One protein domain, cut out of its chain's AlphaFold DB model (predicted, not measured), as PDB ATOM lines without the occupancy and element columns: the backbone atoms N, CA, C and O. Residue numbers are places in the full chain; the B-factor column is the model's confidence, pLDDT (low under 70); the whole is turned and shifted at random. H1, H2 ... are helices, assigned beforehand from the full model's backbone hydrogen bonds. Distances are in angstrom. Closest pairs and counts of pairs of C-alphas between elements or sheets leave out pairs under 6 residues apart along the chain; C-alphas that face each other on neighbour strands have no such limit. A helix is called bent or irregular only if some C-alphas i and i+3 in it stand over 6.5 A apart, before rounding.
ATOM      1  N   ASN A   4     203.738 253.376 152.312       74.12
ATOM      2  CA  ASN A   4     204.216 252.182 151.625       74.12
ATOM      3  C   ASN A   4     205.713 251.954 151.904       74.12
ATOM      4  O   ASN A   4     206.105 250.875 152.324       74.12
ATOM      5  N   THR A   5     206.527 253.014 151.828       79.62
ATOM      6  CA  THR A   5     207.972 252.979 152.120       79.62
ATOM      7  C   THR A   5     208.275 252.553 153.562       79.62
ATOM      8  O   THR A   5     209.158 251.732 153.788       79.62
ATOM      9  N   ASN A   6     207.531 253.072 154.542       81.12
ATOM     10  CA  ASN A   6     207.717 252.701 155.950       81.12
ATOM     11  C   ASN A   6     207.323 251.241 156.216       81.12
ATOM     12  O   ASN A   6     208.022 250.543 156.937       81.12
ATOM     13  N   THR A   7     206.237 250.765 155.599       83.25
ATOM     14  CA  THR A   7     205.792 249.368 155.738       83.25
ATOM     15  C   THR A   7     206.828 248.404 155.163       83.25
ATOM     16  O   THR A   7     207.159 247.412 155.805       83.25
ATOM     17  N   THR A   8     207.402 248.725 153.999       87.25
ATOM     18  CA  THR A   8     208.500 247.945 153.412       87.25
ATOM     19  C   THR A   8     209.705 247.868 154.347       87.25
ATOM     20  O   THR A   8     210.224 246.778 154.557       87.25
ATOM     21  N   ARG A   9     210.125 248.989 154.956       88.25
ATOM     22  CA  ARG A   9     211.250 249.002 155.909       88.25
ATOM     23  C   ARG A   9     211.004 248.108 157.126       88.25
ATOM     24  O   ARG A   9     211.894 247.359 157.506       88.25
ATOM     25  N   VAL A  10     209.800 248.149 157.700       86.62
ATOM     26  CA  VAL A  10     209.439 247.286 158.840       86.62
ATOM     27  C   VAL A  10     209.469 245.808 158.444       86.62
ATOM     28  O   VAL A  10     210.048 245.004 159.165       86.62
ATOM     29  N   ASN A  11     208.911 245.452 157.283       88.62
ATOM     30  CA  ASN A  11     208.920 244.067 156.802       88.62
ATOM     31  C   ASN A  11     210.342 243.537 156.564       88.62
ATOM     32  O   ASN A  11     210.629 242.411 156.954       88.62
ATOM     33  N   LEU A  12     211.231 244.352 155.982       90.88
ATOM     34  CA  LEU A  12     212.640 243.986 155.800       90.88
ATOM     35  C   LEU A  12     213.336 243.722 157.139       90.88
ATOM     36  O   LEU A  12     214.133 242.798 157.250       90.88
ATOM     37  N   LEU A  13     213.032 244.514 158.169       89.12
ATOM     38  CA  LEU A  13     213.604 244.312 159.497       89.12
ATOM     39  C   LEU A  13     213.092 243.019 160.156       89.12
ATOM     40  O   LEU A  13     213.872 242.292 160.762       89.12
ATOM     41  N   ILE A  14     211.804 242.701 160.001       87.94
ATOM     42  CA  ILE A  14     211.225 241.433 160.480       87.94
ATOM     43  C   ILE A  14     211.891 240.237 159.789       87.94
ATOM     44  O   ILE A  14     212.256 239.272 160.456       87.94
ATOM     45  N   GLU A  15     212.100 240.316 158.473       89.56
ATOM     46  CA  GLU A  15     212.815 239.285 157.715       89.56
ATOM     47  C   GLU A  15     214.248 239.092 158.234       89.56
ATOM     48  O   GLU A  15     214.689 237.960 158.419       89.56
ATOM     49  N   GLN A  16     214.955 240.180 158.560       89.88
ATOM     50  CA  GLN A  16     216.288 240.093 159.162       89.88
ATOM     51  C   GLN A  16     216.280 239.382 160.522       89.88
ATOM     52  O   GLN A  16     217.167 238.568 160.771       89.88
ATOM     53  N   TYR A  17     215.281 239.624 161.377       87.88
ATOM     54  CA  TYR A  17     215.167 238.897 162.645       87.88
ATOM     55  C   TYR A  17     214.912 237.404 162.448       87.88
ATOM     56  O   TYR A  17     215.521 236.592 163.146       87.88
ATOM     57  N   GLU A  18     214.055 237.025 161.495       86.06
ATOM     58  CA  GLU A  18     213.837 235.610 161.178       86.06
ATOM     59  C   GLU A  18     215.119 234.960 160.640       86.06
ATOM     60  O   GLU A  18     215.483 233.881 161.101       86.06
ATOM     61  N   LEU A  19     215.887 235.644 159.784       87.50
ATOM     62  CA  LEU A  19     217.194 235.155 159.332       87.50
ATOM     63  C   LEU A  19     218.185 234.970 160.494       87.50
ATOM     64  O   LEU A  19     218.866 233.946 160.566       87.50
ATOM     65  N   SER A  20     218.262 235.919 161.432       85.75
ATOM     66  CA  SER A  20     219.118 235.796 162.622       85.75
ATOM     67  C   SER A  20     218.681 234.649 163.533       85.75
ATOM     68  O   SER A  20     219.523 233.926 164.065       85.75
ATOM     69  N   LYS A  21     217.374 234.431 163.679       84.56
ATOM     70  CA  LYS A  21     216.799 233.334 164.463       84.56
ATOM     71  C   LYS A  21     217.042 231.975 163.814       84.56
ATOM     72  O   LYS A  21     217.450 231.045 164.502       84.56
ATOM     73  N   GLU A  22     216.865 231.859 162.502       85.25
ATOM     74  CA  GLU A  22     217.222 230.659 161.740       85.25
ATOM     75  C   GLU A  22     218.728 230.375 161.797       85.25
ATOM     76  O   GLU A  22     219.141 229.222 161.922       85.25
ATOM     77  N   SER A  23     219.555 231.421 161.724       83.44
ATOM     78  CA  SER A  23     221.010 231.331 161.874       83.44
ATOM     79  C   SER A  23     221.387 230.796 163.253       83.44
ATOM     80  O   SER A  23     222.130 229.823 163.332       83.44
ATOM     81  N   LEU A  24     220.822 231.366 164.324       82.81
ATOM     82  CA  LEU A  24     221.065 230.927 165.696       82.81
ATOM     83  C   LEU A  24     220.574 229.488 165.927       82.81
ATOM     84  O   LEU A  24     221.297 228.683 166.505       82.81
ATOM     85  N   ALA A  25     219.395 229.122 165.412       80.94
ATOM     86  CA  ALA A  25     218.812 227.786 165.575       80.94
ATOM     87  C   ALA A  25     219.641 226.655 164.940       80.94
ATOM     88  O   ALA A  25     219.538 225.501 165.358       80.94
ATOM     89  N   LYS A  26     220.491 226.951 163.945       76.69
ATOM     90  CA  LYS A  26     221.446 225.968 163.396       76.69
ATOM     91  C   LYS A  26     222.497 225.534 164.423       76.69
ATOM     92  O   LYS A  26     223.053 224.445 164.271       76.69
ATOM     93  N   ASP A  27     222.722 226.365 165.436       73.75
ATOM     94  CA  ASP A  27     223.706 226.206 166.503       73.75
ATOM     95  C   ASP A  27     223.034 225.947 167.870       73.75
ATOM     96  O   ASP A  27     223.625 226.209 168.919       73.75
ATOM     97  N   ASP A  28     221.795 225.433 167.862       75.62
ATOM     98  CA  ASP A  28     221.017 225.126 169.066       75.62
ATOM     99  C   ASP A  28     221.751 224.112 169.975       75.62
ATOM    100  O   ASP A  28     221.994 222.966 169.566       75.62
ATOM    101  N   PRO A  29     222.105 224.493 171.220       70.12
ATOM    102  CA  PRO A  29     222.795 223.612 172.150       70.12
ATOM    103  C   PRO A  29     221.889 222.590 172.846       70.12
ATOM    104  O   PRO A  29     222.374 221.779 173.646       70.12
ATOM    105  N   TYR A  30     220.582 222.625 172.604       70.56
ATOM    106  CA  TYR A  30     219.613 221.742 173.233       70.56
ATOM    107  C   TYR A  30     219.349 220.514 172.366       70.56
ATOM    108  O   TYR A  30     218.975 220.598 171.200       70.56
ATOM    109  N   GLY A  31     219.481 219.324 172.959       59.28
ATOM    110  CA  GLY A  31     219.179 218.074 172.254       59.28
ATOM    111  C   GLY A  31     217.678 217.854 172.026       59.28
ATOM    112  O   GLY A  31     217.297 216.976 171.252       59.28
ATOM    113  N   ASN A  32     216.817 218.598 172.733       60.91
ATOM    114  CA  ASN A  32     215.363 218.589 172.572       60.91
ATOM    115  C   ASN A  32     214.698 219.821 173.224       60.91
ATOM    116  O   ASN A  32     215.241 220.444 174.138       60.91
ATOM    117  N   ALA A  33     213.452 220.101 172.824       60.19
ATOM    118  CA  ALA A  33     212.661 221.234 173.315       60.19
ATOM    119  C   ALA A  33     212.375 221.213 174.837       60.19
ATOM    120  O   ALA A  33     212.163 222.264 175.449       60.19
ATOM    121  N   SER A  34     212.375 220.038 175.481       57.75
ATOM    122  CA  SER A  34     212.097 219.927 176.924       57.75
ATOM    123  C   SER A  34     213.256 220.433 177.788       57.75
ATOM    124  O   SER A  34     213.036 221.013 178.852       57.75
ATOM    125  N   GLU A  35     214.490 220.268 177.313       59.94
ATOM    126  CA  GLU A  35     215.686 220.782 177.977       59.94
ATOM    127  C   GLU A  35     215.745 222.311 177.881       59.94
ATOM    128  O   GLU A  35     215.967 222.982 178.888       59.94
ATOM    129  N   MET A  36     215.417 222.858 176.707       60.31
ATOM    130  CA  MET A  36     215.276 224.300 176.492       60.31
ATOM    131  C   MET A  36     214.225 224.900 177.443       60.31
ATOM    132  O   MET A  36     214.489 225.888 178.126       60.31
ATOM    133  N   THR A  37     213.065 224.249 177.582       58.62
ATOM    134  CA  THR A  37     211.982 224.700 178.478       58.62
ATOM    135  C   THR A  37     212.421 224.766 179.949       58.62
ATOM    136  O   THR A  37     212.130 225.742 180.633       58.62
ATOM    137  N   ARG A  38     213.200 223.790 180.435       56.72
ATOM    138  CA  ARG A  38     213.704 223.782 181.824       56.72
ATOM    139  C   ARG A  38     214.727 224.878 182.116       56.72
ATOM    140  O   ARG A  38     214.821 225.339 183.252       56.72
ATOM    141  N   VAL A  39     215.534 225.270 181.130       57.38
ATOM    142  CA  VAL A  39     216.484 226.380 181.310       57.38
ATOM    143  C   VAL A  39     215.774 227.734 181.133       57.38
ATOM    144  O   VAL A  39     216.075 228.654 181.893       57.38
ATOM    145  N   ASN A  40     214.717 227.816 180.310       55.03
ATOM    146  CA  ASN A  40     213.820 228.984 180.247       55.03
ATOM    147  C   ASN A  40     213.184 229.286 181.616       55.03
ATOM    148  O   ASN A  40     213.130 230.437 182.040       55.03
ATOM    149  N   GLU A  41     212.779 228.248 182.354       53.56
ATOM    150  CA  GLU A  41     212.301 228.369 183.738       53.56
ATOM    151  C   GLU A  41     213.397 228.813 184.726       53.56
ATOM    152  O   GLU A  41     213.089 229.256 185.822       53.56
ATOM    153  N   ARG A  42     214.689 228.731 184.393       55.91
ATOM    154  CA  ARG A  42     215.784 229.210 185.263       55.91
ATOM    155  C   ARG A  42     216.251 230.622 184.920       55.91
ATOM    156  O   ARG A  42     216.794 231.302 185.785       55.91
ATOM    157  N   ILE A  43     215.984 231.081 183.699       58.84
ATOM    158  CA  ILE A  43     216.190 232.465 183.244       58.84
ATOM    159  C   ILE A  43     214.989 233.367 183.640       58.84
ATOM    160  O   ILE A  43     214.884 234.511 183.211       58.84
ATOM    161  N   LEU A  44     214.112 232.892 184.545       51.19
ATOM    162  CA  LEU A  44     212.885 233.517 185.095       51.19
ATOM    163  C   LEU A  44     212.944 235.025 185.440       51.19
ATOM    164  O   LEU A  44     211.896 235.649 185.594       51.19
ATOM    165  N   LEU A  45     214.127 235.635 185.531       50.84
ATOM    166  CA  LEU A  45     214.311 237.085 185.644       50.84
ATOM    167  C   LEU A  45     213.864 237.876 184.394       50.84
ATOM    168  O   LEU A  45     213.610 239.073 184.512       50.84
ATOM    169  N   HIS A  46     213.705 237.253 183.220       55.62
ATOM    170  CA  HIS A  46     213.377 237.982 181.982       55.62
ATOM    171  C   HIS A  46     211.907 237.958 181.573       55.62
ATOM    172  O   HIS A  46     211.463 238.914 180.946       55.62
ATOM    173  N   THR A  47     211.112 236.958 181.964       59.09
ATOM    174  CA  THR A  47     209.686 236.904 181.585       59.09
ATOM    175  C   THR A  47     208.895 238.069 182.186       59.09
ATOM    176  O   THR A  47     207.976 238.581 181.558       59.09
ATOM    177  N   GLY A  48     209.272 238.539 183.382       65.62
ATOM    178  CA  GLY A  48     208.657 239.707 184.021       65.62
ATOM    179  C   GLY A  48     208.961 241.022 183.298       65.62
ATOM    180  O   GLY A  48     208.041 241.792 183.032       65.62
ATOM    181  N   ILE A  49     210.229 241.251 182.929       65.88
ATOM    182  CA  ILE A  49     210.652 242.423 182.140       65.88
ATOM    183  C   ILE A  49     210.003 242.366 180.754       65.88
ATOM    184  O   ILE A  49     209.412 243.342 180.307       65.88
ATOM    185  N   PHE A  50     210.020 241.197 180.119       63.09
ATOM    186  CA  PHE A  50     209.391 240.951 178.827       63.09
ATOM    187  C   PHE A  50     207.886 241.245 178.851       63.09
ATOM    188  O   PHE A  50     207.400 242.042 178.055       63.09
ATOM    189  N   ASN A  51     207.150 240.691 179.819       69.19
ATOM    190  CA  ASN A  51     205.716 240.945 179.967       69.19
ATOM    191  C   ASN A  51     205.423 242.422 180.273       69.19
ATOM    192  O   ASN A  51     204.451 242.968 179.754       69.19
ATOM    193  N   LYS A  52     206.271 243.082 181.074       71.62
ATOM    194  CA  LYS A  52     206.186 244.525 181.339       71.62
ATOM    195  C   LYS A  52     206.328 245.324 180.042       71.62
ATOM    196  O   LYS A  52     205.481 246.168 179.774       71.62
ATOM    197  N   MET A  53     207.315 245.015 179.202       67.25
ATOM    198  CA  MET A  53     207.501 245.684 177.909       67.25
ATOM    199  C   MET A  53     206.357 245.419 176.929       67.25
ATOM    200  O   MET A  53     205.930 246.352 176.263       67.25
ATOM    201  N   LEU A  54     205.821 244.195 176.878       65.69
ATOM    202  CA  LEU A  54     204.653 243.872 176.049       65.69
ATOM    203  C   LEU A  54     203.382 244.595 176.506       65.69
ATOM    204  O   LEU A  54     202.533 244.928 175.685       65.69
ATOM    205  N   SER A  55     203.234 244.823 177.814       71.00
ATOM    206  CA  SER A  55     202.096 245.571 178.358       71.00
ATOM    207  C   SER A  55     202.175 247.075 178.094       71.00
ATOM    208  O   SER A  55     201.144 247.750 178.102       71.00
ATOM    209  N   LEU A  56     203.375 247.600 177.836       65.06
ATOM    210  CA  LEU A  56     203.561 248.976 177.405       65.06
ATOM    211  C   LEU A  56     203.256 249.047 175.911       65.06
ATOM    212  O   LEU A  56     203.980 248.492 175.088       65.06
ATOM    213  N   GLY A  57     202.163 249.716 175.552       60.53
ATOM    214  CA  GLY A  57     201.862 250.008 174.153       60.53
ATOM    215  C   GLY A  57     202.930 250.902 173.504       60.53
ATOM    216  O   GLY A  57     203.751 251.519 174.179       60.53
ATOM    217  N   MET A  58     202.876 251.028 172.176       60.62
ATOM    218  CA  MET A  58     203.819 251.821 171.359       60.62
ATOM    219  C   MET A  58     203.874 253.322 171.694       60.62
ATOM    220  O   MET A  58     204.778 254.032 171.242       60.62
ATOM    221  N   ASP A  59     202.909 253.815 172.468       62.12
ATOM    222  CA  ASP A  59     202.833 255.212 172.890       62.12
ATOM    223  C   ASP A  59     203.930 255.568 173.904       62.12
ATOM    224  O   ASP A  59     204.375 256.717 173.931       62.12
ATOM    225  N   ASP A  60     204.454 254.586 174.647       70.94
ATOM    226  CA  ASP A  60     205.472 254.788 175.683       70.94
ATOM    227  C   ASP A  60     206.860 254.279 175.258       70.94
ATOM    228  O   ASP A  60     207.529 253.521 175.960       70.94
ATOM    229  N   LEU A  61     207.304 254.674 174.057       67.00
ATOM    230  CA  LEU A  61     208.614 254.269 173.530       67.00
ATOM    231  C   LEU A  61     209.759 254.687 174.454       67.00
ATOM    232  O   LEU A  61     210.723 253.945 174.576       67.00
ATOM    233  N   ASN A  62     209.670 255.848 175.103       72.88
ATOM    234  CA  ASN A  62     210.709 256.280 176.036       72.88
ATOM    235  C   ASN A  62     210.836 255.289 177.198       72.88
ATOM    236  O   ASN A  62     211.951 254.931 177.568       72.88
ATOM    237  N   GLU A  63     209.716 254.786 177.720       76.56
ATOM    238  CA  GLU A  63     209.724 253.746 178.743       76.56
ATOM    239  C   GLU A  63     210.159 252.385 178.183       76.56
ATOM    240  O   GLU A  63     210.933 251.687 178.832       76.56
ATOM    241  N   GLN A  64     209.761 252.010 176.962       70.88
ATOM    242  CA  GLN A  64     210.257 250.786 176.317       70.88
ATOM    243  C   GLN A  64     211.778 250.838 176.092       70.88
ATOM    244  O   GLN A  64     212.478 249.874 176.394       70.88
ATOM    245  N   GLN A  65     212.315 251.967 175.627       74.50
ATOM    246  CA  GLN A  65     213.753 252.199 175.473       74.50
ATOM    247  C   GLN A  65     214.464 252.174 176.824       74.50
ATOM    248  O   GLN A  65     215.509 251.536 176.950       74.50
ATOM    249  N   ARG A  66     213.891 252.822 177.846       82.00
ATOM    250  CA  ARG A  66     214.423 252.812 179.211       82.00
ATOM    251  C   ARG A  66     214.468 251.394 179.768       82.00
ATOM    252  O   ARG A  66     215.511 250.971 180.241       82.00
ATOM    253  N   ILE A  67     213.381 250.629 179.678       77.62
ATOM    254  CA  ILE A  67     213.346 249.242 180.160       77.62
ATOM    255  C   ILE A  67     214.331 248.382 179.371       77.62
ATOM    256  O   ILE A  67     215.051 247.584 179.963       77.62
ATOM    257  N   TYR A  68     214.429 248.564 178.053       76.00
ATOM    258  CA  TYR A  68     215.385 247.821 177.244       76.00
ATOM    259  C   TYR A  68     216.821 248.088 177.712       76.00
ATOM    260  O   TYR A  68     217.584 247.165 177.990       76.00
ATOM    261  N   LYS A  69     217.177 249.368 177.836       79.19
ATOM    262  CA  LYS A  69     218.534 249.810 178.150       79.19
ATOM    263  C   LYS A  69     218.925 249.575 179.607       79.19
ATOM    264  O   LYS A  69     220.055 249.171 179.864       79.19
ATOM    265  N   ASP A  70     218.014 249.833 180.538       82.06
ATOM    266  CA  ASP A  70     218.310 249.901 181.972       82.06
ATOM    267  C   ASP A  70     217.875 248.637 182.727       82.06
ATOM    268  O   ASP A  70     218.341 248.402 183.841       82.06
ATOM    269  N   GLU A  71     217.002 247.807 182.145       80.25
ATOM    270  CA  GLU A  71     216.536 246.561 182.767       80.25
ATOM    271  C   GLU A  71     216.936 245.335 181.930       80.25
ATOM    272  O   GLU A  71     217.546 244.412 182.468       80.25
ATOM    273  N   PHE A  72     216.671 245.319 180.618       75.88
ATOM    274  CA  PHE A  72     216.908 244.140 179.775       75.88
ATOM    275  C   PHE A  72     218.396 243.900 179.471       75.88
ATOM    276  O   PHE A  72     218.923 242.839 179.812       75.88
ATOM    277  N   LEU A  73     219.111 244.877 178.891       78.38
ATOM    278  CA  LEU A  73     220.545 244.742 178.579       78.38
ATOM    279  C   LEU A  73     221.415 244.446 179.820       78.38
ATOM    280  O   LEU A  73     222.289 243.574 179.742       78.38
ATOM    281  N   PRO A  74     221.204 245.092 180.985       82.94
ATOM    282  CA  PRO A  74     221.975 244.786 182.184       82.94
ATOM    283  C   PRO A  74     221.688 243.386 182.714       82.94
ATOM    284  O   PRO A  74     222.591 242.744 183.242       82.94
ATOM    285  N   ALA A  75     220.463 242.886 182.541       77.69
ATOM    286  CA  ALA A  75     220.111 241.531 182.932       77.69
ATOM    287  C   ALA A  75     220.651 240.479 181.933       77.69
ATOM    288  O   ALA A  75     220.923 239.350 182.336       77.69
ATOM    289  N   PHE A  76     220.896 240.858 180.673       80.88
ATOM    290  CA  PHE A  76     221.558 240.036 179.651       80.88
ATOM    291  C   PHE A  76     223.079 239.900 179.877       80.88
ATOM    292  O   PHE A  76     223.659 238.824 179.702       80.88
ATOM    293  N   SER A  77     223.745 240.977 180.313       86.00
ATOM    294  CA  SER A  77     225.213 241.051 180.446       86.00
ATOM    295  C   SER A  77     225.867 239.923 181.278       86.00
ATOM    296  O   SER A  77     226.900 239.394 180.846       86.00
ATOM    297  N   PRO A  78     225.309 239.476 182.424       89.38
ATOM    298  CA  PRO A  78     225.856 238.361 183.195       89.38
ATOM    299  C   PRO A  78     226.004 237.062 182.397       89.38
ATOM    300  O   PRO A  78     226.992 236.353 182.586       89.38
ATOM    301  N   TYR A  79     225.076 236.766 181.480       89.75
ATOM    302  CA  TYR A  79     225.125 235.551 180.664       89.75
ATOM    303  C   TYR A  79     226.271 235.603 179.655       89.75
ATOM    304  O   TYR A  79     227.063 234.661 179.579       89.75
ATOM    305  N   LYS A  80     226.436 236.743 178.970       92.50
ATOM    306  CA  LYS A  80     227.581 236.983 178.080       92.50
ATOM    307  C   LYS A  80     228.905 236.851 178.831       92.50
ATOM    308  O   LYS A  80     229.818 236.160 178.383       92.50
ATOM    309  N   ASN A  81     229.006 237.471 180.006       93.75
ATOM    310  CA  ASN A  81     230.220 237.427 180.821       93.75
ATOM    311  C   ASN A  81     230.542 236.004 181.295       93.75
ATOM    312  O   ASN A  81     231.695 235.580 181.215       93.75
ATOM    313  N   HIS A  82     229.538 235.248 181.747       93.62
ATOM    314  CA  HIS A  82     229.721 233.860 182.162       93.62
ATOM    315  C   HIS A  82     230.176 232.971 180.993       93.62
ATOM    316  O   HIS A  82     231.100 232.167 181.143       93.62
ATOM    317  N   PHE A  83     229.593 233.165 179.810       94.00
ATOM    318  CA  PHE A  83     229.992 232.483 178.582       94.00
ATOM    319  C   PHE A  83     231.447 232.789 178.193       94.00
ATOM    320  O   PHE A  83     232.236 231.873 177.970       94.00
ATOM    321  N   ILE A  84     231.860 234.060 178.221       95.25
ATOM    322  CA  ILE A  84     233.248 234.455 177.926       95.25
ATOM    323  C   ILE A  84     234.227 233.842 178.931       95.25
ATOM    324  O   ILE A  84     235.273 233.311 178.552       95.25
ATOM    325  N   GLN A  85     233.905 233.909 180.223       95.94
ATOM    326  CA  GLN A  85     234.779 233.393 181.275       95.94
ATOM    327  C   GLN A  85     234.917 231.871 181.211       95.94
ATOM    328  O   GLN A  85     236.020 231.348 181.380       95.94
ATOM    329  N   SER A  86     233.822 231.151 180.968       93.88
ATOM    330  CA  SER A  86     233.852 229.694 180.831       93.88
ATOM    331  C   SER A  86     234.612 229.263 179.572       93.88
ATOM    332  O   SER A  86     235.461 228.378 179.678       93.88
ATOM    333  N   ALA A  87     234.440 229.966 178.443       93.00
ATOM    334  CA  ALA A  87     235.230 229.774 177.223       93.00
ATOM    335  C   ALA A  87     236.741 229.933 177.484       93.00
ATOM    336  O   ALA A  87     237.555 229.095 177.097       93.00
ATOM    337  N   GLN A  88     237.147 230.979 178.207       93.62
ATOM    338  CA  GLN A  88     238.555 231.175 178.570       93.62
ATOM    339  C   GLN A  88     239.084 230.074 179.500       93.62
ATOM    340  O   GLN A  88     240.229 229.640 179.353       93.62
ATOM    341  N   LYS A  89     238.275 229.619 180.464       94.00
ATOM    342  CA  LYS A  89     238.667 228.567 181.413       94.00
ATOM    343  C   LYS A  89     238.895 227.227 180.716       94.00
ATOM    344  O   LYS A  89     239.943 226.625 180.945       94.00
ATOM    345  N   ILE A  90     237.967 226.795 179.861       89.56
ATOM    346  CA  ILE A  90     238.073 225.513 179.151       89.56
ATOM    347  C   ILE A  90     239.245 225.499 178.159       89.56
ATOM    348  O   ILE A  90     239.969 224.507 178.092       89.56
ATOM    349  N   MET A  91     239.515 226.617 177.471       88.62
ATOM    350  CA  MET A  91     240.692 226.731 176.599       88.62
ATOM    351  C   MET A  91     242.005 226.633 177.399       88.62
ATOM    352  O   MET A  91     242.950 225.954 177.002       88.62
ATOM    353  N   ARG A  92     242.077 227.235 178.592       89.75
ATOM    354  CA  ARG A  92     243.270 227.115 179.452       89.75
ATOM    355  C   ARG A  92     243.452 225.696 179.992       89.75
ATOM    356  O   ARG A  92     244.540 225.126 179.891       89.75
ATOM    357  N   VAL A  93     242.400 225.119 180.569       89.25
ATOM    358  CA  VAL A  93     242.433 223.801 181.214       89.25
ATOM    359  C   VAL A  93     241.243 222.973 180.736       89.25
ATOM    360  O   VAL A  93     240.109 223.197 181.153       89.25
ATOM    361  N   ASP A  94     241.530 221.981 179.895       86.81
ATOM    362  CA  ASP A  94     240.537 221.039 179.374       86.81
ATOM    363  C   ASP A  94     240.318 219.911 180.396       86.81
ATOM    364  O   ASP A  94     241.144 219.003 180.508       86.81
ATOM    365  N   ASN A  95     239.237 220.000 181.174       86.69
ATOM    366  CA  ASN A  95     238.798 218.976 182.125       86.69
ATOM    367  C   ASN A  95     237.260 218.877 182.150       86.69
ATOM    368  O   ASN A  95     236.567 219.715 181.572       86.69
ATOM    369  N   GLU A  96     236.729 217.844 182.807       84.56
ATOM    370  CA  GLU A  96     235.287 217.560 182.838       84.56
ATOM    371  C   GLU A  96     234.462 218.701 183.451       84.56
ATOM    372  O   GLU A  96     233.442 219.089 182.884       84.56
ATOM    373  N   GLU A  97     234.941 219.308 184.537       89.25
ATOM    374  CA  GLU A  97     234.260 220.430 185.191       89.25
ATOM    375  C   GLU A  97     234.170 221.653 184.269       89.25
ATOM    376  O   GLU A  97     233.095 222.202 184.051       89.25
ATOM    377  N   ASN A  98     235.282 222.063 183.655       89.81
ATOM    378  CA  ASN A  98     235.305 223.209 182.748       89.81
ATOM    379  C   ASN A  98     234.482 222.956 181.479       89.81
ATOM    380  O   ASN A  98     233.866 223.891 180.967       89.81
ATOM    381  N   ARG A  99     234.434 221.706 180.992       86.00
ATOM    382  CA  ARG A  99     233.514 221.288 179.923       86.00
ATOM    383  C   ARG A  99     232.064 221.487 180.356       86.00
ATOM    384  O   ARG A  99     231.317 222.153 179.651       86.00
ATOM    385  N   HIS A 100     231.683 220.990 181.527       83.69
ATOM    386  CA  HIS A 100     230.321 221.141 182.030       83.69
ATOM    387  C   HIS A 100     229.924 222.614 182.240       83.69
ATOM    388  O   HIS A 100     228.847 223.036 181.820       83.69
ATOM    389  N   GLN A 101     230.811 223.430 182.817       88.12
ATOM    390  CA  GLN A 101     230.557 224.861 183.021       88.12
ATOM    391  C   GLN A 101     230.410 225.625 181.701       88.12
ATOM    392  O   GLN A 101     229.530 226.477 181.579       88.12
ATOM    393  N   PHE A 102     231.244 225.322 180.701       88.62
ATOM    394  CA  PHE A 102     231.129 225.943 179.380       88.62
ATOM    395  C   PHE A 102     229.832 225.539 178.670       88.62
ATOM    396  O   PHE A 102     229.183 226.388 178.059       88.62
ATOM    397  N   GLU A 103     229.392 224.286 178.808       84.81
ATOM    398  CA  GLU A 103     228.102 223.830 178.285       84.81
ATOM    399  C   GLU A 103     226.930 224.597 178.918       84.81
ATOM    400  O   GLU A 103     226.077 225.128 178.202       84.81
ATOM    401  N   ILE A 104     226.911 224.719 180.251       84.06
ATOM    402  CA  ILE A 104     225.884 225.485 180.974       84.06
ATOM    403  C   ILE A 104     225.870 226.941 180.509       84.06
ATOM    404  O   ILE A 104     224.808 227.471 180.179       84.06
ATOM    405  N   ALA A 105     227.033 227.589 180.477       89.31
ATOM    406  CA  ALA A 105     227.132 228.995 180.116       89.31
ATOM    407  C   ALA A 105     226.717 229.246 178.658       89.31
ATOM    408  O   ALA A 105     226.043 230.233 178.376       89.31
ATOM    409  N   THR A 106     227.060 228.330 177.748       87.81
ATOM    410  CA  THR A 106     226.638 228.385 176.342       87.81
ATOM    411  C   THR A 106     225.122 228.300 176.222       87.81
ATOM    412  O   THR A 106     224.510 229.164 175.602       87.81
ATOM    413  N   LYS A 107     224.510 227.302 176.869       84.12
ATOM    414  CA  LYS A 107     223.055 227.115 176.911       84.12
ATOM    415  C   LYS A 107     222.343 228.365 177.436       84.12
ATOM    416  O   LYS A 107     221.438 228.892 176.796       84.12
ATOM    417  N   GLN A 108     222.805 228.897 178.564       85.62
ATOM    418  CA  GLN A 108     222.234 230.107 179.155       85.62
ATOM    419  C   GLN A 108     222.359 231.331 178.239       85.62
ATOM    420  O   GLN A 108     221.408 232.099 178.114       85.62
ATOM    421  N   TYR A 109     223.515 231.517 177.597       89.38
ATOM    422  CA  TYR A 109     223.737 232.665 176.725       89.38
ATOM    423  C   TYR A 109     222.947 232.567 175.415       89.38
ATOM    424  O   TYR A 109     222.321 233.543 175.011       89.38
ATOM    425  N   TYR A 110     222.875 231.374 174.818       87.19
ATOM    426  CA  TYR A 110     222.000 231.087 173.680       87.19
ATOM    427  C   TYR A 110     220.543 231.461 173.975       87.19
ATOM    428  O   TYR A 110     219.888 232.121 173.175       87.19
ATOM    429  N   GLN A 111     220.029 231.091 175.150       82.44
ATOM    430  CA  GLN A 111     218.654 231.429 175.519       82.44
ATOM    431  C   GLN A 111     218.438 232.917 175.750       82.44
ATOM    432  O   GLN A 111     217.391 233.447 175.383       82.44
ATOM    433  N   ALA A 112     219.415 233.601 176.342       84.31
ATOM    434  CA  ALA A 112     219.357 235.046 176.478       84.31
ATOM    435  C   ALA A 112     219.280 235.724 175.093       84.31
ATOM    436  O   ALA A 112     218.508 236.668 174.922       84.31
ATOM    437  N   LEU A 113     220.019 235.213 174.096       87.56
ATOM    438  CA  LEU A 113     219.970 235.683 172.705       87.56
ATOM    439  C   LEU A 113     218.625 235.390 172.033       87.56
ATOM    440  O   LEU A 113     218.057 236.284 171.414       87.56
ATOM    441  N   ASP A 114     218.082 234.182 172.189       84.94
ATOM    442  CA  ASP A 114     216.759 233.812 171.659       84.94
ATOM    443  C   ASP A 114     215.640 234.697 172.240       84.94
ATOM    444  O   ASP A 114     214.745 235.144 171.521       84.94
ATOM    445  N   LEU A 115     215.707 235.024 173.534       79.50
ATOM    446  CA  LEU A 115     214.776 235.966 174.161       79.50
ATOM    447  C   LEU A 115     214.941 237.394 173.626       79.50
ATOM    448  O   LEU A 115     213.938 238.070 173.393       79.50
ATOM    449  N   LEU A 116     216.181 237.848 173.419       81.31
ATOM    450  CA  LEU A 116     216.468 239.162 172.846       81.31
ATOM    451  C   LEU A 116     215.941 239.269 171.404       81.31
ATOM    452  O   LEU A 116     215.266 240.247 171.087       81.31
ATOM    453  N   LEU A 117     216.157 238.237 170.578       84.88
ATOM    454  CA  LEU A 117     215.589 238.098 169.229       84.88
ATOM    455  C   LEU A 117     214.067 238.221 169.246       84.88
ATOM    456  O   LEU A 117     213.506 239.081 168.569       84.88
ATOM    457  N   LYS A 118     213.393 237.406 170.066       79.25
ATOM    458  CA  LYS A 118     211.927 237.428 170.190       79.25
ATOM    459  C   LYS A 118     211.410 238.801 170.596       79.25
ATOM    460  O   LYS A 118     210.419 239.273 170.048       79.25
ATOM    461  N   TYR A 119     212.072 239.444 171.553       77.12
ATOM    462  CA  TYR A 119     211.690 240.774 172.000       77.12
ATOM    463  C   TYR A 119     211.818 241.812 170.878       77.12
ATOM    464  O   TYR A 119     210.861 242.535 170.593       77.12
ATOM    465  N   GLN A 120     212.974 241.873 170.218       80.19
ATOM    466  CA  GLN A 120     213.218 242.844 169.155       80.19
ATOM    467  C   GLN A 120     212.305 242.617 167.935       80.19
ATOM    468  O   GLN A 120     211.825 243.588 167.342       80.19
ATOM    469  N   GLN A 121     211.975 241.360 167.625       82.75
ATOM    470  CA  GLN A 121     210.994 241.012 166.599       82.75
ATOM    471  C   GLN A 121     209.596 241.546 166.939       82.75
ATOM    472  O   GLN A 121     208.997 242.242 166.119       82.75
ATOM    473  N   ILE A 122     209.090 241.292 168.152       77.12
ATOM    474  CA  ILE A 122     207.769 241.791 168.572       77.12
ATOM    475  C   ILE A 122     207.726 243.323 168.530       77.12
ATOM    476  O   ILE A 122     206.732 243.913 168.098       77.12
ATOM    477  N   MET A 123     208.817 243.981 168.927       76.12
ATOM    478  CA  MET A 123     208.938 245.433 168.822       76.12
ATOM    479  C   MET A 123     208.830 245.915 167.376       76.12
ATOM    480  O   MET A 123     208.082 246.854 167.111       76.12
ATOM    481  N   ALA A 124     209.521 245.275 166.431       81.75
ATOM    482  CA  ALA A 124     209.415 245.624 165.016       81.75
ATOM    483  C   ALA A 124     208.009 245.366 164.451       81.75
ATOM    484  O   ALA A 124     207.468 246.216 163.744       81.75
ATOM    485  N   GLU A 125     207.367 244.256 164.813       79.88
ATOM    486  CA  GLU A 125     205.987 243.955 164.409       79.88
ATOM    487  C   GLU A 125     204.991 245.006 164.920       79.88
ATOM    488  O   GLU A 125     204.076 245.408 164.194       79.88
ATOM    489  N   ALA A 126     205.197 245.542 166.125       76.62
ATOM    490  CA  ALA A 126     204.364 246.609 166.669       76.62
ATOM    491  C   ALA A 126     204.429 247.907 165.830       76.62
ATOM    492  O   ALA A 126     203.435 248.643 165.743       76.62
ATOM    493  N   PHE A 127     205.531 248.160 165.106       76.25
ATOM    494  CA  PHE A 127     205.617 249.276 164.152       76.25
ATOM    495  C   PHE A 127     204.701 249.114 162.932       76.25
ATOM    496  O   PHE A 127     204.305 250.128 162.346       76.25
ATOM    497  N   LEU A 128     204.288 247.891 162.568       74.31
ATOM    498  CA  LEU A 128     203.289 247.679 161.511       74.31
ATOM    499  C   LEU A 128     201.923 248.243 161.906       74.31
ATOM    500  O   LEU A 128     201.205 248.774 161.055       74.31
ATOM    501  N   MET A 129     201.562 248.144 163.189       70.25
ATOM    502  CA  MET A 129     200.339 248.740 163.727       70.25
ATOM    503  C   MET A 129     200.500 250.252 163.910       70.25
ATOM    504  O   MET A 129     199.629 251.013 163.495       70.25
ATOM    505  N   TYR A 130     201.641 250.700 164.438       67.44
ATOM    506  CA  TYR A 130     201.928 252.118 164.677       67.44
ATOM    507  C   TYR A 130     201.937 252.963 163.390       67.44
ATOM    508  O   TYR A 130     201.277 254.001 163.323       67.44
ATOM    509  N   ASN A 131     202.598 252.490 162.324       64.69
ATOM    510  CA  ASN A 131     202.677 253.184 161.027       64.69
ATOM    511  C   ASN A 131     201.294 253.398 160.367       64.69
ATOM    512  O   ASN A 131     201.118 254.276 159.513       64.69
ATOM    513  N   ARG A 132     200.287 252.605 160.762       63.56
ATOM    514  CA  ARG A 132     198.901 252.772 160.302       63.56
ATOM    515  C   ARG A 132     198.177 253.920 161.015       63.56
ATOM    516  O   ARG A 132     197.216 254.431 160.450       63.56
ATOM    517  N   VAL A 133     198.637 254.337 162.199       57.06
ATOM    518  CA  VAL A 133     197.900 255.229 163.113       57.06
ATOM    519  C   VAL A 133     198.602 256.578 163.350       57.06
ATOM    520  O   VAL A 133     197.909 257.589 163.429       57.06
ATOM    521  N   ASN A 134     199.942 256.651 163.408       60.06
ATOM    522  CA  ASN A 134     200.667 257.893 163.743       60.06
ATOM    523  C   ASN A 134     201.982 258.060 162.939       60.06
ATOM    524  O   ASN A 134     202.658 257.077 162.647       60.06
ATOM    525  N   ARG A 135     202.330 259.293 162.514       65.88
ATOM    526  CA  ARG A 135     203.397 259.556 161.508       65.88
ATOM    527  C   ARG A 135     204.558 260.450 161.960       65.88
ATOM    528  O   ARG A 135     205.575 260.470 161.269       65.88
ATOM    529  N   ASN A 136     204.420 261.217 163.041       67.31
ATOM    530  CA  ASN A 136     205.277 262.396 163.235       67.31
ATOM    531  C   ASN A 136     206.697 262.092 163.748       67.31
ATOM    532  O   ASN A 136     207.579 262.919 163.551       67.31
ATOM    533  N   ASP A 137     206.947 260.909 164.308       74.56
ATOM    534  CA  ASP A 137     208.251 260.512 164.862       74.56
ATOM    535  C   ASP A 137     208.714 259.106 164.417       74.56
ATOM    536  O   ASP A 137     209.737 258.613 164.890       74.56
ATOM    537  N   PHE A 138     208.033 258.477 163.443       78.94
ATOM    538  CA  PHE A 138     208.335 257.111 162.970       78.94
ATOM    539  C   PHE A 138     209.826 256.880 162.699       78.94
ATOM    540  O   PHE A 138     210.355 255.848 163.082       78.94
ATOM    541  N   ASN A 139     210.512 257.824 162.049       81.00
ATOM    542  CA  ASN A 139     211.916 257.645 161.667       81.00
ATOM    543  C   ASN A 139     212.857 257.547 162.865       81.00
ATOM    544  O   ASN A 139     213.770 256.732 162.843       81.00
ATOM    545  N   GLU A 140     212.643 258.375 163.884       79.50
ATOM    546  CA  GLU A 140     213.451 258.356 165.103       79.50
ATOM    547  C   GLU A 140     213.181 257.069 165.885       79.50
ATOM    548  O   GLU A 140     214.103 256.341 166.253       79.50
ATOM    549  N   ARG A 141     211.894 256.736 166.041       76.00
ATOM    550  CA  ARG A 141     211.440 255.540 166.754       76.00
ATOM    551  C   ARG A 141     211.916 254.246 166.091       76.00
ATOM    552  O   ARG A 141     212.419 253.355 166.767       76.00
ATOM    553  N   PHE A 142     211.763 254.148 164.775       82.62
ATOM    554  CA  PHE A 142     212.152 252.975 163.998       82.62
ATOM    555  C   PHE A 142     213.674 252.876 163.845       82.62
ATOM    556  O   PHE A 142     214.216 251.782 163.950       82.62
ATOM    557  N   GLY A 143     214.369 254.012 163.710       83.19
ATOM    558  CA  GLY A 143     215.833 254.057 163.674       83.19
ATOM    559  C   GLY A 143     216.482 253.490 164.941       83.19
ATOM    560  O   GLY A 143     217.520 252.839 164.861       83.19
ATOM    561  N   TYR A 144     215.846 253.654 166.106       81.44
ATOM    562  CA  TYR A 144     216.288 252.980 167.328       81.44
ATOM    563  C   TYR A 144     216.211 251.451 167.205       81.44
ATOM    564  O   TYR A 144     217.163 250.767 167.565       81.44
ATOM    565  N   VAL A 145     215.107 250.907 166.682       82.31
ATOM    566  CA  VAL A 145     214.944 249.452 166.513       82.31
ATOM    567  C   VAL A 145     215.918 248.904 165.466       82.31
ATOM    568  O   VAL A 145     216.500 247.848 165.687       82.31
ATOM    569  N   GLU A 146     216.165 249.641 164.378       86.75
ATOM    570  CA  GLU A 146     217.204 249.299 163.393       86.75
ATOM    571  C   GLU A 146     218.595 249.226 164.048       86.75
ATOM    572  O   GLU A 146     219.325 248.262 163.833       86.75
ATOM    573  N   ALA A 147     218.952 250.184 164.910       85.69
ATOM    574  CA  ALA A 147     220.229 250.151 165.628       85.69
ATOM    575  C   ALA A 147     220.332 248.966 166.609       85.69
ATOM    576  O   ALA A 147     221.407 248.393 166.777       85.69
ATOM    577  N   GLN A 148     219.225 248.579 167.250       82.88
ATOM    578  CA  GLN A 148     219.197 247.415 168.141       82.88
ATOM    579  C   GLN A 148     219.365 246.085 167.399       82.88
ATOM    580  O   GLN A 148     219.988 245.171 167.939       82.88
ATOM    581  N   ASN A 149     218.860 245.997 166.170       87.12
ATOM    582  CA  ASN A 149     219.048 244.838 165.304       87.12
ATOM    583  C   ASN A 149     220.516 244.628 164.920       87.12
ATOM    584  O   ASN A 149     220.993 243.500 164.948       87.12
ATOM    585  N   GLU A 150     221.254 245.698 164.606       86.56
ATOM    586  CA  GLU A 150     222.690 245.581 164.302       86.56
ATOM    587  C   GLU A 150     223.478 245.070 165.515       86.56
ATOM    588  O   GLU A 150     224.257 244.130 165.391       86.56
ATOM    589  N   ILE A 151     223.181 245.584 166.715       85.38
ATOM    590  CA  ILE A 151     223.766 245.063 167.963       85.38
ATOM    591  C   ILE A 151     223.437 243.574 168.135       85.38
ATOM    592  O   ILE A 151     224.289 242.791 168.543       85.38
ATOM    593  N   LEU A 152     222.208 243.159 167.833       85.69
ATOM    594  CA  LEU A 152     221.811 241.762 167.959       85.69
ATOM    595  C   LEU A 152     222.538 240.845 166.968       85.69
ATOM    596  O   LEU A 152     222.954 239.755 167.361       85.69
ATOM    597  N   LYS A 153     222.712 241.274 165.712       88.19
ATOM    598  CA  LYS A 153     223.511 240.536 164.722       88.19
ATOM    599  C   LYS A 153     224.936 240.333 165.227       88.19
ATOM    600  O   LYS A 153     225.384 239.190 165.289       88.19
ATOM    601  N   ASP A 154     225.571 241.402 165.708       89.69
ATOM    602  CA  ASP A 154     226.912 241.340 166.293       89.69
ATOM    603  C   ASP A 154     226.982 240.352 167.469       89.69
ATOM    604  O   ASP A 154     227.959 239.615 167.617       89.69
ATOM    605  N   GLU A 155     225.948 240.296 168.314       89.88
ATOM    606  CA  GLU A 155     225.901 239.375 169.453       89.88
ATOM    607  C   GLU A 155     225.689 237.906 169.044       89.88
ATOM    608  O   GLU A 155     226.298 237.010 169.643       89.88
ATOM    609  N   VAL A 156     224.871 237.642 168.016       89.25
ATOM    610  CA  VAL A 156     224.688 236.299 167.435       89.25
ATOM    611  C   VAL A 156     225.977 235.827 166.762       89.25
ATOM    612  O   VAL A 156     226.426 234.703 167.003       89.25
ATOM    613  N   ASP A 157     226.626 236.685 165.981       87.62
ATOM    614  CA  ASP A 157     227.886 236.354 165.319       87.62
ATOM    615  C   ASP A 157     229.013 236.157 166.334       87.62
ATOM    616  O   ASP A 157     229.785 235.197 166.239       87.62
ATOM    617  N   PHE A 158     229.060 236.987 167.379       91.06
ATOM    618  CA  PHE A 158     229.976 236.807 168.500       91.06
ATOM    619  C   PHE A 158     229.787 235.451 169.185       91.06
ATOM    620  O   PHE A 158     230.775 234.761 169.464       91.06
ATOM    621  N   PHE A 159     228.539 235.057 169.459       90.25
ATOM    622  CA  PHE A 159     228.221 233.761 170.052       90.25
ATOM    623  C   PHE A 159     228.775 232.613 169.211       90.25
ATOM    624  O   PHE A 159     229.581 231.816 169.705       90.25
ATOM    625  N   LYS A 160     228.408 232.579 167.927       85.31
ATOM    626  CA  LYS A 160     228.817 231.533 166.984       85.31
ATOM    627  C   LYS A 160     230.331 231.467 166.852       85.31
ATOM    628  O   LYS A 160     230.926 230.398 167.007       85.31
ATOM    629  N   LYS A 161     230.973 232.623 166.660       84.94
ATOM    630  CA  LYS A 161     232.430 232.737 166.571       84.94
ATOM    631  C   LYS A 161     233.106 232.190 167.822       84.94
ATOM    632  O   LYS A 161     234.049 231.416 167.710       84.94
ATOM    633  N   LYS A 162     232.619 232.533 169.018       88.50
ATOM    634  CA  LYS A 162     233.230 232.087 170.277       88.50
ATOM    635  C   LYS A 162     233.053 230.587 170.521       88.50
ATOM    636  O   LYS A 162     233.998 229.942 170.973       88.50
ATOM    637  N   VAL A 163     231.879 230.025 170.214       84.88
ATOM    638  CA  VAL A 163     231.661 228.568 170.269       84.88
ATOM    639  C   VAL A 163     232.616 227.864 169.307       84.88
ATOM    640  O   VAL A 163     233.284 226.908 169.707       84.88
ATOM    641  N   ASN A 164     232.745 228.370 168.078       79.38
ATOM    642  CA  ASN A 164     233.677 227.835 167.091       79.38
ATOM    643  C   ASN A 164     235.137 227.934 167.570       79.38
ATOM    644  O   ASN A 164     235.855 226.943 167.529       79.38
ATOM    645  N   GLU A 165     235.565 229.072 168.120       83.62
ATOM    646  CA  GLU A 165     236.918 229.262 168.667       83.62
ATOM    647  C   GLU A 165     237.267 228.237 169.757       83.62
ATOM    648  O   GLU A 165     238.334 227.623 169.707       83.62
ATOM    649  N   VAL A 166     236.376 228.024 170.736       85.19
ATOM    650  CA  VAL A 166     236.600 227.023 171.796       85.19
ATOM    651  C   VAL A 166     236.697 225.626 171.199       85.19
ATOM    652  O   VAL A 166     237.565 224.841 171.579       85.19
ATOM    653  N   SER A 167     235.822 225.336 170.246       78.56
ATOM    654  CA  SER A 167     235.773 224.056 169.559       78.56
ATOM    655  C   SER A 167     237.100 223.789 168.821       78.56
ATOM    656  O   SER A 167     237.800 222.808 169.095       78.56
ATOM    657  N   LEU A 168     237.527 224.713 167.962       78.12
ATOM    658  CA  LEU A 168     238.811 224.638 167.262       78.12
ATOM    659  C   LEU A 168     239.977 224.450 168.230       78.12
ATOM    660  O   LEU A 168     240.808 223.569 168.023       78.12
ATOM    661  N   HIS A 169     239.999 225.207 169.326       81.12
ATOM    662  CA  HIS A 169     241.047 225.097 170.332       81.12
ATOM    663  C   HIS A 169     241.133 223.695 170.957       81.12
ATOM    664  O   HIS A 169     242.229 223.162 171.146       81.12
ATOM    665  N   LEU A 170     239.994 223.080 171.290       80.75
ATOM    666  CA  LEU A 170     239.969 221.742 171.883       80.75
ATOM    667  C   LEU A 170     240.445 220.670 170.898       80.75
ATOM    668  O   LEU A 170     241.275 219.841 171.279       80.75
ATOM    669  N   ALA A 171     239.970 220.720 169.650       77.00
ATOM    670  CA  ALA A 171     240.389 219.799 168.592       77.00
ATOM    671  C   ALA A 171     241.893 219.910 168.314       77.00
ATOM    672  O   ALA A 171     242.614 218.910 168.330       77.00
ATOM    673  N   ASP A 172     242.380 221.139 168.150       78.50
ATOM    674  CA  ASP A 172     243.784 221.436 167.888       78.50
ATOM    675  C   ASP A 172     244.689 220.938 169.032       78.50
ATOM    676  O   ASP A 172     245.704 220.290 168.788       78.50
TER     677      ASP A 172
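This is residues 4 to 172 of the 318 residues of an uncharacterized protein of Legionella steelei (UniProt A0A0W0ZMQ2). Three long helices, H4, H5 and H6, run side by side in a triangle and make the length of a bundle; the shorter H1 packs along part of H5 and H6, and H3 lies beside the first part of H4. The small H2 sits across H5, on the path from H1 to H3. The printed part has 169 residues with six named helices, H1 to H6 in chain order, and no named strand, an all-helix domain. It is compact, with a radius of gyration of the C-alphas of 17.7 A, and its spans of 58 by 29 by 27 A make it only just a rod.

Find C-alpha 4 at (204.216, 252.182, 151.625); from there H1, residues 4 to 25, runs 31.7 A. Next come H2, residues 33 to 40, and H3, residues 45 to 55; H3 is neither bent nor irregular, but only just: C-alphas 45 and 48 are 6.4 A apart. H4, residues 58 to 92, runs 47.2 A; it is irregular, with C-alphas 59 and 62 8.5 A apart, and has a kink of 46 degrees near residue 65. Look for C-alpha 96 at (235.287, 217.560, 182.838), where H5 begins; it covers residues 96 to 133 and 56.6 A. H6, residues 138 to 172, runs 50.5 A to C-alpha 172 at (243.784, 221.436, 167.888).

H1, H3, H4, H5 and H6 form an up-and-down bundle, each running against the one before it in the chain. Start at H5, the hub, which touches four helices. H4 and H5 are a helical hairpin at a shallow tilt of 20 degrees; their closest C-alphas, of Phe 83 and Ala 105, are 4.8 A apart. H5 and H6 are another, at 19 degrees, closest at the C-alphas of Ala 124 and Val 145, 6.9 A. H4 and H6 touch and run the same way, with the C-alphas of Ala 87 and Val 166 closest at 6.2 A. H1 touches H5, with residues 114 to 131 of H5 alone; the closest C-alphas, of Tyr 17 and Gln 121, are 6.1 A apart. H1 also touches H6, at residues 146 to 160 of H6 alone, closest at the C-alphas of Leu 24 and Val 156, 6.7 A. H2 is about perpendicular to H5, at 87 degrees, and touches it at the C-alphas of Val 39 and Gln 108, 7.2 A. H3 and H4 are a hairpin too, closest at the C-alphas of Met 53 and Gln 64, 6.0 A, while H1 and H3 are apart. Every O i to N i+4 pair is within hydrogen-bond range in H1 and H2, against 6 of 7 in H3, 24 of 31 in H4, 30 of 34 in H5 and 30 of 31 in H6.

The two C-alphas farthest apart, of Asn 95 and Asn 136, are 58.0 A apart. The printed part has no cut and no long link. Mean pLDDT of the printed part is 78.8; look for values under 70 at residues 31 to 51, 53 to 54, 56 to 59, 61 and 130 to 136.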